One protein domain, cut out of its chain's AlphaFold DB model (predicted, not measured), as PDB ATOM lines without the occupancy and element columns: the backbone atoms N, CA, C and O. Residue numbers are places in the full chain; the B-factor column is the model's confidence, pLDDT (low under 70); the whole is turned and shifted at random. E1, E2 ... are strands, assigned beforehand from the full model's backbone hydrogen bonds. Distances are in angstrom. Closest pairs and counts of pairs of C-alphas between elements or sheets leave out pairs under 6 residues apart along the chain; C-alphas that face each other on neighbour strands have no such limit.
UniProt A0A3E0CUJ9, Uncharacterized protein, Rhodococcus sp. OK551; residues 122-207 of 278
ATOM      1  N   ALA A 122      11.755 -19.401 -34.854       98.56
ATOM      2  CA  ALA A 122      12.608 -19.615 -36.020       98.56
ATOM      3  C   ALA A 122      13.907 -20.341 -35.665       98.56
ATOM      4  O   ALA A 122      14.709 -19.867 -34.857       98.56
ATOM      5  N   LEU A 123      14.139 -21.474 -36.330       98.44
ATOM      6  CA  LEU A 123      15.347 -22.277 -36.179       98.44
ATOM      7  C   LEU A 123      16.489 -21.741 -37.056       98.44
ATOM      8  O   LEU A 123      16.414 -21.721 -38.285       98.44
ATOM      9  N   CYS A 124      17.576 -21.345 -36.407       98.25
ATOM     10  CA  CYS A 124      18.770 -20.748 -36.981       98.25
ATOM     11  C   CYS A 124      19.938 -21.736 -36.866       98.25
ATOM     12  O   CYS A 124      20.447 -21.953 -35.769       98.25
ATOM     13  N   TRP A 125      20.391 -22.322 -37.978       95.62
ATOM     14  CA  TRP A 125      21.602 -23.162 -37.961       95.62
ATOM     15  C   TRP A 125      22.422 -23.074 -39.241       95.62
ATOM     16  O   TRP A 125      23.646 -23.035 -39.175       95.62
ATOM     17  N   ALA A 126      21.763 -23.050 -40.399       96.00
ATOM     18  CA  ALA A 126      22.429 -23.266 -41.673       96.00
ATOM     19  C   ALA A 126      23.457 -22.175 -41.998       96.00
ATOM     20  O   ALA A 126      23.219 -20.988 -41.802       96.00
ATOM     21  N   GLY A 127      24.603 -22.582 -42.532       96.31
ATOM     22  CA  GLY A 127      25.613 -21.687 -43.077       96.31
ATOM     23  C   GLY A 127      25.278 -21.223 -44.494       96.31
ATOM     24  O   GLY A 127      24.351 -21.712 -45.141       96.31
ATOM     25  N   ALA A 128      26.089 -20.304 -45.021       94.00
ATOM     26  CA  ALA A 128      25.923 -19.773 -46.378       94.00
ATOM     27  C   ALA A 128      26.066 -20.840 -47.485       94.00
ATOM     28  O   ALA A 128      25.551 -20.655 -48.582       94.00
ATOM     29  N   SER A 129      26.748 -21.959 -47.211       91.81
ATOM     30  CA  SER A 129      26.830 -23.107 -48.126       91.81
ATOM     31  C   SER A 129      25.627 -24.051 -48.049       91.81
ATOM     32  O   SER A 129      25.570 -25.013 -48.809       91.81
ATOM     33  N   GLY A 130      24.667 -23.787 -47.158       88.62
ATOM     34  CA  GLY A 130      23.451 -24.574 -46.993       88.62
ATOM     35  C   GLY A 130      23.369 -25.304 -45.653       88.62
ATOM     36  O   GLY A 130      24.136 -25.059 -44.718       88.62
ATOM     37  N   TRP A 131      22.396 -26.210 -45.569       87.75
ATOM     38  CA  TRP A 131      21.925 -26.824 -44.321       87.75
ATOM     39  C   TRP A 131      22.870 -27.865 -43.709       87.75
ATOM     40  O   TRP A 131      22.642 -28.279 -42.576       87.75
ATOM     41  N   ASP A 132      23.919 -28.266 -44.430       89.62
ATOM     42  CA  ASP A 132      24.922 -29.242 -43.970       89.62
ATOM     43  C   ASP A 132      26.045 -28.606 -43.130       89.62
ATOM     44  O   ASP A 132      26.947 -29.291 -42.658       89.62
ATOM     45  N   SER A 133      26.025 -27.282 -42.970       93.25
ATOM     46  CA  SER A 133      27.054 -26.531 -42.250       93.25
ATOM     47  C   SER A 133      26.418 -25.592 -41.241       93.25
ATOM     48  O   SER A 133      25.356 -25.036 -41.516       93.25
ATOM     49  N   PHE A 134      27.078 -25.388 -40.102       96.19
ATOM     50  CA  PHE A 134      26.652 -24.408 -39.112       96.19
ATOM     51  C   PHE A 134      27.158 -23.013 -39.488       96.19
ATOM     52  O   PHE A 134      28.348 -22.819 -39.733       96.19
ATOM     53  N   GLY A 135      26.247 -22.043 -39.545       97.38
ATOM     54  CA  GLY A 135      26.548 -20.631 -39.786       97.38
ATOM     55  C   GLY A 135      26.843 -19.833 -38.516       97.38
ATOM     56  O   GLY A 135      27.371 -18.724 -38.593       97.38
ATOM     57  N   VAL A 136      26.519 -20.401 -37.352       97.81
ATOM     58  CA  VAL A 136      26.698 -19.792 -36.030       97.81
ATOM     59  C   VAL A 136      27.536 -20.726 -35.161       97.81
ATOM     60  O   VAL A 136      27.330 -21.941 -35.163       97.81
ATOM     61  N   SER A 137      28.476 -20.159 -34.413       97.00
ATOM     62  CA  SER A 137      29.267 -20.855 -33.400       97.00
ATOM     63  C   SER A 137      29.024 -20.255 -32.018       97.00
ATOM     64  O   SER A 137      28.643 -19.090 -31.888       97.00
ATOM     65  N   ALA A 138      29.259 -21.056 -30.981       95.94
ATOM     66  CA  ALA A 138      29.262 -20.610 -29.596       95.94
ATOM     67  C   ALA A 138      30.698 -20.643 -29.058       95.94
ATOM     68  O   ALA A 138      31.419 -21.622 -29.234       95.94
ATOM     69  N   THR A 139      31.145 -19.570 -28.411       92.50
ATOM     70  CA  THR A 139      32.416 -19.535 -27.672       92.50
ATOM     71  C   THR A 139      32.140 -18.927 -26.310       92.50
ATOM     72  O   THR A 139      31.685 -17.790 -26.252       92.50
ATOM     73  N   GLU A 140      32.371 -19.681 -25.230       86.19
ATOM     74  CA  GLU A 140      32.035 -19.244 -23.859       86.19
ATOM     75  C   GLU A 140      30.583 -18.722 -23.749       86.19
ATOM     76  O   GLU A 140      30.328 -17.644 -23.210       86.19
ATOM     77  N   ASP A 141      29.635 -19.462 -24.337       80.12
ATOM     78  CA  ASP A 141      28.199 -19.138 -24.414       80.12
ATOM     79  C   ASP A 141      27.837 -17.868 -25.213       80.12
ATOM     80  O   ASP A 141      26.675 -17.454 -25.244       80.12
ATOM     81  N   ALA A 142      28.805 -17.248 -25.896       95.38
ATOM     82  CA  ALA A 142      28.571 -16.136 -26.811       95.38
ATOM     83  C   ALA A 142      28.420 -16.634 -28.257       95.38
ATOM     84  O   ALA A 142      29.355 -17.179 -28.856       95.38
ATOM     85  N   LEU A 143      27.242 -16.404 -28.829       98.25
ATOM     86  CA  LEU A 143      26.872 -16.754 -30.194       98.25
ATOM     87  C   LEU A 143      27.421 -15.730 -31.184       98.25
ATOM     88  O   LEU A 143      27.206 -14.522 -31.046       98.25
ATOM     89  N   ASN A 144      28.125 -16.232 -32.196       98.38
ATOM     90  CA  ASN A 144      28.735 -15.431 -33.247       98.38
ATOM     91  C   ASN A 144      28.531 -16.082 -34.616       98.38
ATOM     92  O   ASN A 144      28.683 -17.293 -34.768       98.38
ATOM     93  N   GLY A 145      28.238 -15.270 -35.628       98.19
ATOM     94  CA  GLY A 145      28.095 -15.718 -37.013       98.19
ATOM     95  C   GLY A 145      26.724 -15.403 -37.596       98.19
ATOM     96  O   GLY A 145      25.977 -14.596 -37.049       98.19
ATOM     97  N   THR A 146      26.402 -16.033 -38.721       98.50
ATOM     98  CA  THR A 146      25.167 -15.778 -39.466       98.50
ATOM     99  C   THR A 146      24.520 -17.089 -39.870       98.50
ATOM    100  O   THR A 146      25.094 -17.852 -40.648       98.50
ATOM    101  N   ALA A 147      23.295 -17.310 -39.400       98.31
ATOM    102  CA  ALA A 147      22.421 -18.331 -39.950       98.31
ATOM    103  C   ALA A 147      21.796 -17.811 -41.253       98.31
ATOM    104  O   ALA A 147      21.149 -16.760 -41.276       98.31
ATOM    105  N   ALA A 148      22.006 -18.544 -42.340       96.44
ATOM    106  CA  ALA A 148      21.429 -18.278 -43.646       96.44
ATOM    107  C   ALA A 148      20.130 -19.075 -43.836       96.44
ATOM    108  O   ALA A 148      19.962 -20.157 -43.278       96.44
ATOM    109  N   TYR A 149      19.228 -18.564 -44.678       95.12
ATOM    110  CA  TYR A 149      18.003 -19.264 -45.095       95.12
ATOM    111  C   TYR A 149      17.040 -19.617 -43.946       95.12
ATOM    112  O   TYR A 149      16.363 -20.642 -43.994       95.12
ATOM    113  N   VAL A 150      16.961 -18.765 -42.923       97.62
ATOM    114  CA  VAL A 150      16.065 -18.953 -41.775       97.62
ATOM    115  C   VAL A 150      14.623 -18.690 -42.208       97.62
ATOM    116  O   VAL A 150      14.293 -17.563 -42.596       97.62
ATOM    117  N   LEU A 151      13.768 -19.713 -42.144       96.94
ATOM    118  CA  LEU A 151      12.329 -19.572 -42.389       96.94
ATOM    119  C   LEU A 151      11.728 -18.623 -41.353       96.94
ATOM    120  O   LEU A 151      11.978 -18.783 -40.162       96.94
ATOM    121  N   ASP A 152      10.997 -17.610 -41.822       95.31
ATOM    122  CA  ASP A 152      10.261 -16.643 -40.991       95.31
ATOM    123  C   ASP A 152      11.113 -15.865 -39.961       95.31
ATOM    124  O   ASP A 152      10.595 -15.062 -39.190       95.31
ATOM    125  N   GLY A 153      12.448 -15.986 -40.013       97.12
ATOM    126  CA  GLY A 153      13.361 -15.448 -38.995       97.12
ATOM    127  C   GLY A 153      13.282 -13.934 -38.785       97.12
ATOM    128  O   GLY A 153      13.499 -13.460 -37.677       97.12
ATOM    129  N   HIS A 154      12.937 -13.169 -39.822       96.38
ATOM    130  CA  HIS A 154      12.733 -11.720 -39.739       96.38
ATOM    131  C   HIS A 154      11.574 -11.273 -38.835       96.38
ATOM    132  O   HIS A 154      11.603 -10.131 -38.389       96.38
ATOM    133  N   VAL A 155      10.592 -12.139 -38.565       95.25
ATOM    134  CA  VAL A 155       9.400 -11.803 -37.764       95.25
ATOM    135  C   VAL A 155       9.162 -12.733 -36.580       95.25
ATOM    136  O   VAL A 155       8.236 -12.487 -35.820       95.25
ATOM    137  N   ALA A 156       9.986 -13.766 -36.401       98.06
ATOM    138  CA  ALA A 156       9.830 -14.697 -35.290       98.06
ATOM    139  C   ALA A 156       9.945 -14.009 -33.919       98.06
ATOM    140  O   ALA A 156      10.812 -13.148 -33.724       98.06
ATOM    141  N   ASP A 157       9.109 -14.443 -32.976       98.50
ATOM    142  CA  ASP A 157       9.076 -13.965 -31.588       98.50
ATOM    143  C   ASP A 157      10.199 -14.577 -30.740       98.50
ATOM    144  O   ASP A 157      10.589 -14.035 -29.709       98.50
ATOM    145  N   THR A 158      10.742 -15.723 -31.154       98.75
ATOM    146  CA  THR A 158      11.884 -16.369 -30.496       98.75
ATOM    147  C   THR A 158      12.788 -17.042 -31.520       98.75
ATOM    148  O   THR A 158      12.330 -17.733 -32.436       98.75
ATOM    149  N   LEU A 159      14.098 -16.861 -31.358       98.88
ATOM    150  CA  LEU A 159      15.107 -17.501 -32.191       98.88
ATOM    151  C   LEU A 159      15.659 -18.730 -31.469       98.88
ATOM    152  O   LEU A 159      16.136 -18.640 -30.340       98.88
ATOM    153  N   LEU A 160      15.632 -19.876 -32.141       98.75
ATOM    154  CA  LEU A 160      16.268 -21.103 -31.679       98.75
ATOM    155  C   LEU A 160      17.566 -21.289 -32.459       98.75
ATOM    156  O   LEU A 160      17.538 -21.492 -33.668       98.75
ATOM    157  N   VAL A 161      18.712 -21.192 -31.799       98.38
ATOM    158  CA  VAL A 161      20.029 -21.183 -32.441       98.38
ATOM    159  C   VAL A 161      20.737 -22.495 -32.182       98.38
ATOM    160  O   VAL A 161      21.110 -22.793 -31.049       98.38
ATOM    161  N   LEU A 162      20.944 -23.273 -33.239       97.19
ATOM    162  CA  LEU A 162      21.670 -24.533 -33.186       97.19
ATOM    163  C   LEU A 162      23.064 -24.349 -33.792       97.19
ATOM    164  O   LEU A 162      23.228 -23.814 -34.889       97.19
ATOM    165  N   THR A 163      24.067 -24.801 -33.056       96.25
ATOM    166  CA  THR A 163      25.488 -24.743 -33.410       96.25
ATOM    167  C   THR A 163      26.070 -26.156 -33.401       96.25
ATOM    168  O   THR A 163      25.395 -27.104 -32.999       96.25
ATOM    169  N   ALA A 164      27.334 -26.305 -33.800       93.88
ATOM    170  CA  ALA A 164      28.019 -27.596 -33.739       93.88
ATOM    171  C   ALA A 164      28.110 -28.177 -32.314       93.88
ATOM    172  O   ALA A 164      28.208 -29.392 -32.170       93.88
ATOM    173  N   ASP A 165      28.059 -27.317 -31.291       91.56
ATOM    174  CA  ASP A 165      28.369 -27.661 -29.900       91.56
ATOM    175  C   ASP A 165      27.251 -27.274 -28.911       91.56
ATOM    176  O   ASP A 165      27.446 -27.334 -27.696       91.56
ATOM    177  N   GLY A 166      26.078 -26.851 -29.390       95.44
ATOM    178  CA  GLY A 166      25.023 -26.366 -28.501       95.44
ATOM    179  C   GLY A 166      23.748 -25.905 -29.185       95.44
ATOM    180  O   GLY A 166      23.748 -25.579 -30.374       95.44
ATOM    181  N   PHE A 167      22.682 -25.820 -28.391       97.88
ATOM    182  CA  PHE A 167      21.376 -25.294 -28.771       97.88
ATOM    183  C   PHE A 167      20.940 -24.216 -27.779       97.88
ATOM    184  O   PHE A 167      21.119 -24.381 -26.572       97.88
ATOM    185  N   TYR A 168      20.402 -23.108 -28.282       98.38
ATOM    186  CA  TYR A 168      20.144 -21.920 -27.477       98.38
ATOM    187  C   TYR A 168      18.833 -21.245 -27.873       98.38
ATOM    188  O   TYR A 168      18.523 -21.114 -29.052       98.38
ATOM    189  N   GLU A 169      18.100 -20.747 -26.888       98.31
ATOM    190  CA  GLU A 169      16.994 -19.809 -27.064       98.31
ATOM    191  C   GLU A 169      17.531 -18.378 -26.981       98.31
ATOM    192  O   GLU A 169      18.266 -18.029 -26.054       98.31
ATOM    193  N   VAL A 170      17.177 -17.545 -27.955       98.56
ATOM    194  CA  VAL A 170      17.629 -16.157 -28.057       98.56
ATOM    195  C   VAL A 170      16.431 -15.242 -28.278       98.56
ATOM    196  O   VAL A 170      15.599 -15.484 -29.156       98.56
ATOM    197  N   ASP A 171      16.385 -14.167 -27.492       98.12
ATOM    198  CA  ASP A 171      15.464 -13.057 -27.715       98.12
ATOM    199  C   ASP A 171      15.856 -12.335 -29.020       98.12
ATOM    200  O   ASP A 171      16.999 -11.877 -29.143       98.12
ATOM    201  N   PRO A 172      14.955 -12.240 -30.013       97.88
ATOM    202  CA  PRO A 172      15.231 -11.548 -31.265       97.88
ATOM    203  C   PRO A 172      15.604 -10.065 -31.119       97.88
ATOM    204  O   PRO A 172      16.208  -9.516 -32.042       97.88
ATOM    205  N   GLU A 173      15.245  -9.428 -30.003       97.62
ATOM    206  CA  GLU A 173      15.544  -8.024 -29.697       97.62
ATOM    207  C   GLU A 173      16.810  -7.855 -28.834       97.62
ATOM    208  O   GLU A 173      17.162  -6.739 -28.440       97.62
ATOM    209  N   ALA A 174      17.527  -8.946 -28.538       97.88
ATOM    210  CA  ALA A 174      18.783  -8.885 -27.802       97.88
ATOM    211  C   ALA A 174      19.851  -8.066 -28.549       97.88
ATOM    212  O   ALA A 174      20.007  -8.143 -29.772       97.88
ATOM    213  N   GLU A 175      20.656  -7.313 -27.792       97.94
ATOM    214  CA  GLU A 175      21.787  -6.570 -28.348       97.94
ATOM    215  C   GLU A 175      22.751  -7.523 -29.077       97.94
ATOM    216  O   GLU A 175      23.169  -8.544 -28.533       97.94
ATOM    217  N   GLY A 176      23.099  -7.183 -30.321       97.88
ATOM    218  CA  GLY A 176      23.957  -8.006 -31.178       97.88
ATOM    219  C   GLY A 176      23.208  -8.972 -32.102       97.88
ATOM    220  O   GLY A 176      23.864  -9.641 -32.904       97.88
ATOM    221  N   VAL A 177      21.872  -9.029 -32.040       98.69
ATOM    222  CA  VAL A 177      21.031  -9.728 -33.025       98.69
ATOM    223  C   VAL A 177      20.677  -8.782 -34.175       98.69
ATOM    224  O   VAL A 177      20.246  -7.650 -33.972       98.69
ATOM    225  N   SER A 178      20.847  -9.245 -35.414       98.38
ATOM    226  CA  SER A 178      20.406  -8.539 -36.621       98.38
ATOM    227  C   SER A 178      19.660  -9.495 -37.539       98.38
ATOM    228  O   SER A 178      20.183 -10.548 -37.901       98.38
ATOM    229  N   ARG A 179      18.453  -9.109 -37.960       97.94
ATOM    230  CA  ARG A 179      17.550  -9.939 -38.768       97.94
ATOM    231  C   ARG A 179      17.224  -9.235 -40.074       97.94
ATOM    232  O   ARG A 179      16.891  -8.053 -40.080       97.94
ATOM    233  N   ARG A 180      17.310  -9.952 -41.194       95.69
ATOM    234  CA  ARG A 180      17.008  -9.379 -42.509       95.69
ATOM    235  C   ARG A 180      16.352 -10.398 -43.425       95.69
ATOM    236  O   ARG A 180      16.955 -11.420 -43.738       95.69
ATOM    237  N   ARG A 181      15.158 -10.075 -43.931       95.44
ATOM    238  CA  ARG A 181      14.506 -10.844 -45.001       95.44
ATOM    239  C   ARG A 181      15.377 -10.815 -46.260       95.44
ATOM    240  O   ARG A 181      15.863  -9.754 -46.665       95.44
ATOM    241  N   VAL A 182      15.580 -11.971 -46.883       94.25
ATOM    242  CA  VAL A 182      16.300 -12.089 -48.154       94.25
ATOM    243  C   VAL A 182      15.309 -12.250 -49.310       94.25
ATOM    244  O   VAL A 182      14.296 -12.932 -49.150       94.25
ATOM    245  N   PRO A 183      15.558 -11.633 -50.479       91.38
ATOM    246  CA  PRO A 183      14.754 -11.889 -51.666       91.38
ATOM    247  C   PRO A 183      14.834 -13.361 -52.082       91.38
ATOM    248  O   PRO A 183      15.923 -13.923 -52.196       91.38
ATOM    249  N   THR A 184      13.681 -13.967 -52.346       92.50
ATOM    250  CA  THR A 184      13.545 -15.373 -52.738       92.50
ATOM    251  C   THR A 184      12.940 -15.498 -54.137       92.50
ATOM    252  O   THR A 184      12.266 -14.592 -54.626       92.50
ATOM    253  N   MET A 185      13.187 -16.632 -54.802       94.00
ATOM    254  CA  MET A 185      12.518 -16.964 -56.070       94.00
ATOM    255  C   MET A 185      11.014 -17.188 -55.861       94.00
ATOM    256  O   MET A 185      10.207 -16.778 -56.693       94.00
ATOM    257  N   ASP A 186      10.657 -17.838 -54.755       94.31
ATOM    258  CA  ASP A 186       9.282 -18.027 -54.309       94.31
ATOM    259  C   ASP A 186       8.972 -17.034 -53.173       94.31
ATOM    260  O   ASP A 186       9.414 -17.255 -52.043       94.31
ATOM    261  N   PRO A 187       8.225 -15.947 -53.436       93.19
ATOM    262  CA  PRO A 187       7.924 -14.937 -52.426       93.19
ATOM    263  C   PRO A 187       6.936 -15.420 -51.352       93.19
ATOM    264  O   PRO A 187       6.798 -14.738 -50.337       93.19
ATOM    265  N   THR A 188       6.264 -16.563 -51.556       94.81
ATOM    266  CA  THR A 188       5.403 -17.194 -50.536       94.81
ATOM    267  C   THR A 188       6.214 -17.917 -49.461       94.81
ATOM    268  O   THR A 188       5.715 -18.151 -48.364       94.81
ATOM    269  N   ARG A 189       7.497 -18.193 -49.737       94.38
ATOM    270  CA  ARG A 189       8.476 -18.677 -48.764       94.38
ATOM    271  C   ARG A 189       9.304 -17.512 -48.253       94.38
ATOM    272  O   ARG A 189      10.171 -16.999 -48.967       94.38
ATOM    273  N   THR A 190       9.086 -17.099 -47.011       94.75
ATOM    274  CA  THR A 190       9.975 -16.103 -46.413       94.75
ATOM    275  C   THR A 190      11.277 -16.777 -45.978       94.75
ATOM    276  O   THR A 190      11.275 -17.832 -45.350       94.75
ATOM    277  N   LEU A 191      12.408 -16.181 -46.349       96.12
ATOM    278  CA  LEU A 191      13.725 -16.572 -45.862       96.12
ATOM    279  C   LEU A 191      14.422 -15.336 -45.317       96.12
ATOM    280  O   LEU A 191      14.221 -14.224 -45.811       96.12
ATOM    281  N   SER A 192      15.255 -15.540 -44.308       97.12
ATOM    282  CA  SER A 192      15.993 -14.478 -43.636       97.12
ATOM    283  C   SER A 192      17.442 -14.882 -43.393       97.12
ATOM    284  O   SER A 192      17.775 -16.063 -43.317       97.12
ATOM    285  N   GLU A 193      18.301 -13.885 -43.253       98.00
ATOM    286  CA  GLU A 193      19.584 -14.024 -42.574       98.00
ATOM    287  C   GLU A 193      19.435 -13.503 -41.149       98.00
ATOM    288  O   GLU A 193      18.830 -12.447 -40.927       98.00
ATOM    289  N   VAL A 194      19.995 -14.244 -40.195       98.69
ATOM    290  CA  VAL A 194      20.033 -13.860 -38.785       98.69
ATOM    291  C   VAL A 194      21.482 -13.892 -38.321       98.69
ATOM    292  O   VAL A 194      22.118 -14.945 -38.311       98.69
ATOM    293  N   THR A 195      22.010 -12.723 -37.974       98.69
ATOM    294  CA  THR A 195      23.388 -12.531 -37.523       98.69
ATOM    295  C   THR A 195      23.421 -12.322 -36.017       98.69
ATOM    296  O   THR A 195      22.641 -11.540 -35.480       98.69
ATOM    297  N   PHE A 196      24.372 -12.986 -35.366       98.75
ATOM    298  CA  PHE A 196      24.658 -12.888 -33.941       98.75
ATOM    299  C   PHE A 196      26.075 -12.339 -33.760       98.75
ATOM    300  O   PHE A 196      27.018 -12.812 -34.398       98.75
ATOM    301  N   SER A 197      26.225 -11.321 -32.915       98.31
ATOM    302  CA  SER A 197      27.505 -10.690 -32.575       98.31
ATOM    303  C   SER A 197      27.683 -10.643 -31.060       98.31
ATOM    304  O   SER A 197      27.279  -9.679 -30.415       98.31
ATOM    305  N   GLY A 198      28.272 -11.693 -30.487       97.62
ATOM    306  CA  GLY A 198      28.499 -11.804 -29.045       97.62
ATOM    307  C   GLY A 198      27.222 -11.995 -28.218       97.62
ATOM    308  O   GLY A 198      27.185 -11.591 -27.057       97.62
ATOM    309  N   VAL A 199      26.178 -12.587 -28.802       98.12
ATOM    310  CA  VAL A 199      24.854 -12.712 -28.171       98.12
ATOM    311  C   VAL A 199      24.847 -13.876 -27.189       98.12
ATOM    312  O   VAL A 199      25.256 -14.979 -27.540       98.12
ATOM    313  N   ARG A 200      24.344 -13.672 -25.971       96.00
ATOM    314  CA  ARG A 200      24.114 -14.775 -25.027       96.00
ATOM    315  C   ARG A 200      22.707 -15.326 -25.194       96.00
ATOM    316  O   ARG A 200      21.744 -14.571 -25.107       96.00
ATOM    317  N   GLY A 201      22.607 -16.633 -25.399       95.25
ATOM    318  CA  GLY A 201      21.338 -17.356 -25.402       95.25
ATOM    319  C   GLY A 201      21.137 -18.158 -24.120       95.25
ATOM    320  O   GLY A 201      22.094 -18.482 -23.415       95.25
ATOM    321  N   ARG A 202      19.887 -18.505 -23.822       96.88
ATOM    322  CA  ARG A 202      19.561 -19.486 -22.787       96.88
ATOM    323  C   ARG A 202      19.865 -20.883 -23.342       96.88
ATOM    324  O   ARG A 202      19.267 -21.243 -24.354       96.88
ATOM    325  N   PRO A 203      20.775 -21.664 -22.735       97.19
ATOM    326  CA  PRO A 203      21.098 -22.994 -23.235       97.19
ATOM    327  C   PRO A 203      19.888 -23.923 -23.118       97.19
ATOM    328  O   PRO A 203      19.148 -23.863 -22.133       97.19
ATOM    329  N   LEU A 204      19.728 -24.775 -24.123       97.62
ATOM    330  CA  LEU A 204      18.706 -25.809 -24.220       97.62
ATOM    331  C   LEU A 204      19.371 -27.191 -24.226       97.62
ATOM    332  O   LEU A 204      20.544 -27.330 -24.598       97.62
ATOM    333  N   ALA A 205      18.626 -28.229 -23.845       97.25
ATOM    334  CA  ALA A 205      19.067 -29.601 -24.101       97.25
ATOM    335  C   ALA A 205      19.292 -29.807 -25.609       97.25
ATOM    336  O   ALA A 205      18.633 -29.175 -26.428       97.25
ATOM    337  N   TRP A 206      20.248 -30.651 -26.002       95.06
ATOM    338  CA  TRP A 206      20.509 -30.929 -27.416       95.06
ATOM    339  C   TRP A 206      21.286 -32.228 -27.608       95.06
ATOM    340  O   TRP A 206      21.861 -32.782 -26.668       95.06
ATOM    341  N   SER A 207      21.327 -32.698 -28.853       93.62
ATOM    342  CA  SER A 207      22.133 -33.837 -29.281       93.62
ATOM    343  C   SER A 207      22.750 -33.574 -30.656       93.62
ATOM    344  O   SER A 207      22.199 -32.828 -31.466       93.62
TER     345      SER A 207
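AT A GLANCE: This is residues 122 to 207 of the 278 residues of an uncharacterized protein of Rhodococcus sp. OK551 (UniProt A0A3E0CUJ9). Two sheets of four strands lie face to face as a compact sandwich, with the strands of one crossing those of the other at 80 degrees; E2 lies outside both sheets and runs on into E3 at the edge of one of them. The chain passes from one sheet to the other at the links E4 to E5, E6 to E7 and E8 to E9. The printed part has 86 residues with no named helix and nine named strands, E1 to E9 in order, and its class is all strand. One sheet has the order E1, E5, E6, E9 and is mixed; the other has the order E3, E4, E8, E7 and is antiparallel throughout. The whole is compact, with a radius of gyration of the C-alphas of 11.9 A and spans of 37 by 27 by 20 A.

IN THESE COORDINATES: E1 is residues 122 to 124, with C-alpha 122 at (12.608, -19.615, -36.020). E2 is residues 130 to 134, and E3 is residues 136 to 139. E4, residues 142 to 151, is 22.8 A long from first to last C-alpha and bends by 78 degrees at residue 148. E5, residues 158 to 163, is 16.2 A long, and E6, residues 166 to 170, is 12.6 A. E7, residues 177 to 182, is 16.0 A long. E8, residues 191 to 200, is 23.4 A long and bends by 83 degrees at residue 197. E9 is residues 202 to 204, with C-alpha 204 at (18.706, -25.809, -24.220).

HOW THE PARTS SIT: E1 is parallel to E5, with N 124 and O 160 2.7 A apart, within hydrogen-bond range. E5 and E6 form an antiparallel hairpin, with N 161 and O 168 at 2.8 A, and E6 and E9 are antiparallel, with N 204 and O 167 at 2.8 A. In the other sheet, which is twisted, E3 and E4 form a hairpin, with N 137 and O 144 at 2.9 A. E4 and E8 are antiparallel, with N 147 and O 194 at 2.9 A. E7 and E8 form a hairpin, with N 180 and O 193 at 2.9 A. Between the sheets, the closest C-alphas of E1 and E4 are those of Cys 124 and Ala 147, 5.3 A apart, and those of E3 and E5 are Ser 137 and Thr 163, 5.4 A apart. E2 pairs with no named strand.

THE WHOLE: The two C-alphas farthest apart, those of Glu 140 and Asp 186, are 38.0 A apart. The printed part has no cut and no long link. The mean pLDDT of the printed part is 96.0, and no printed residue is under 70.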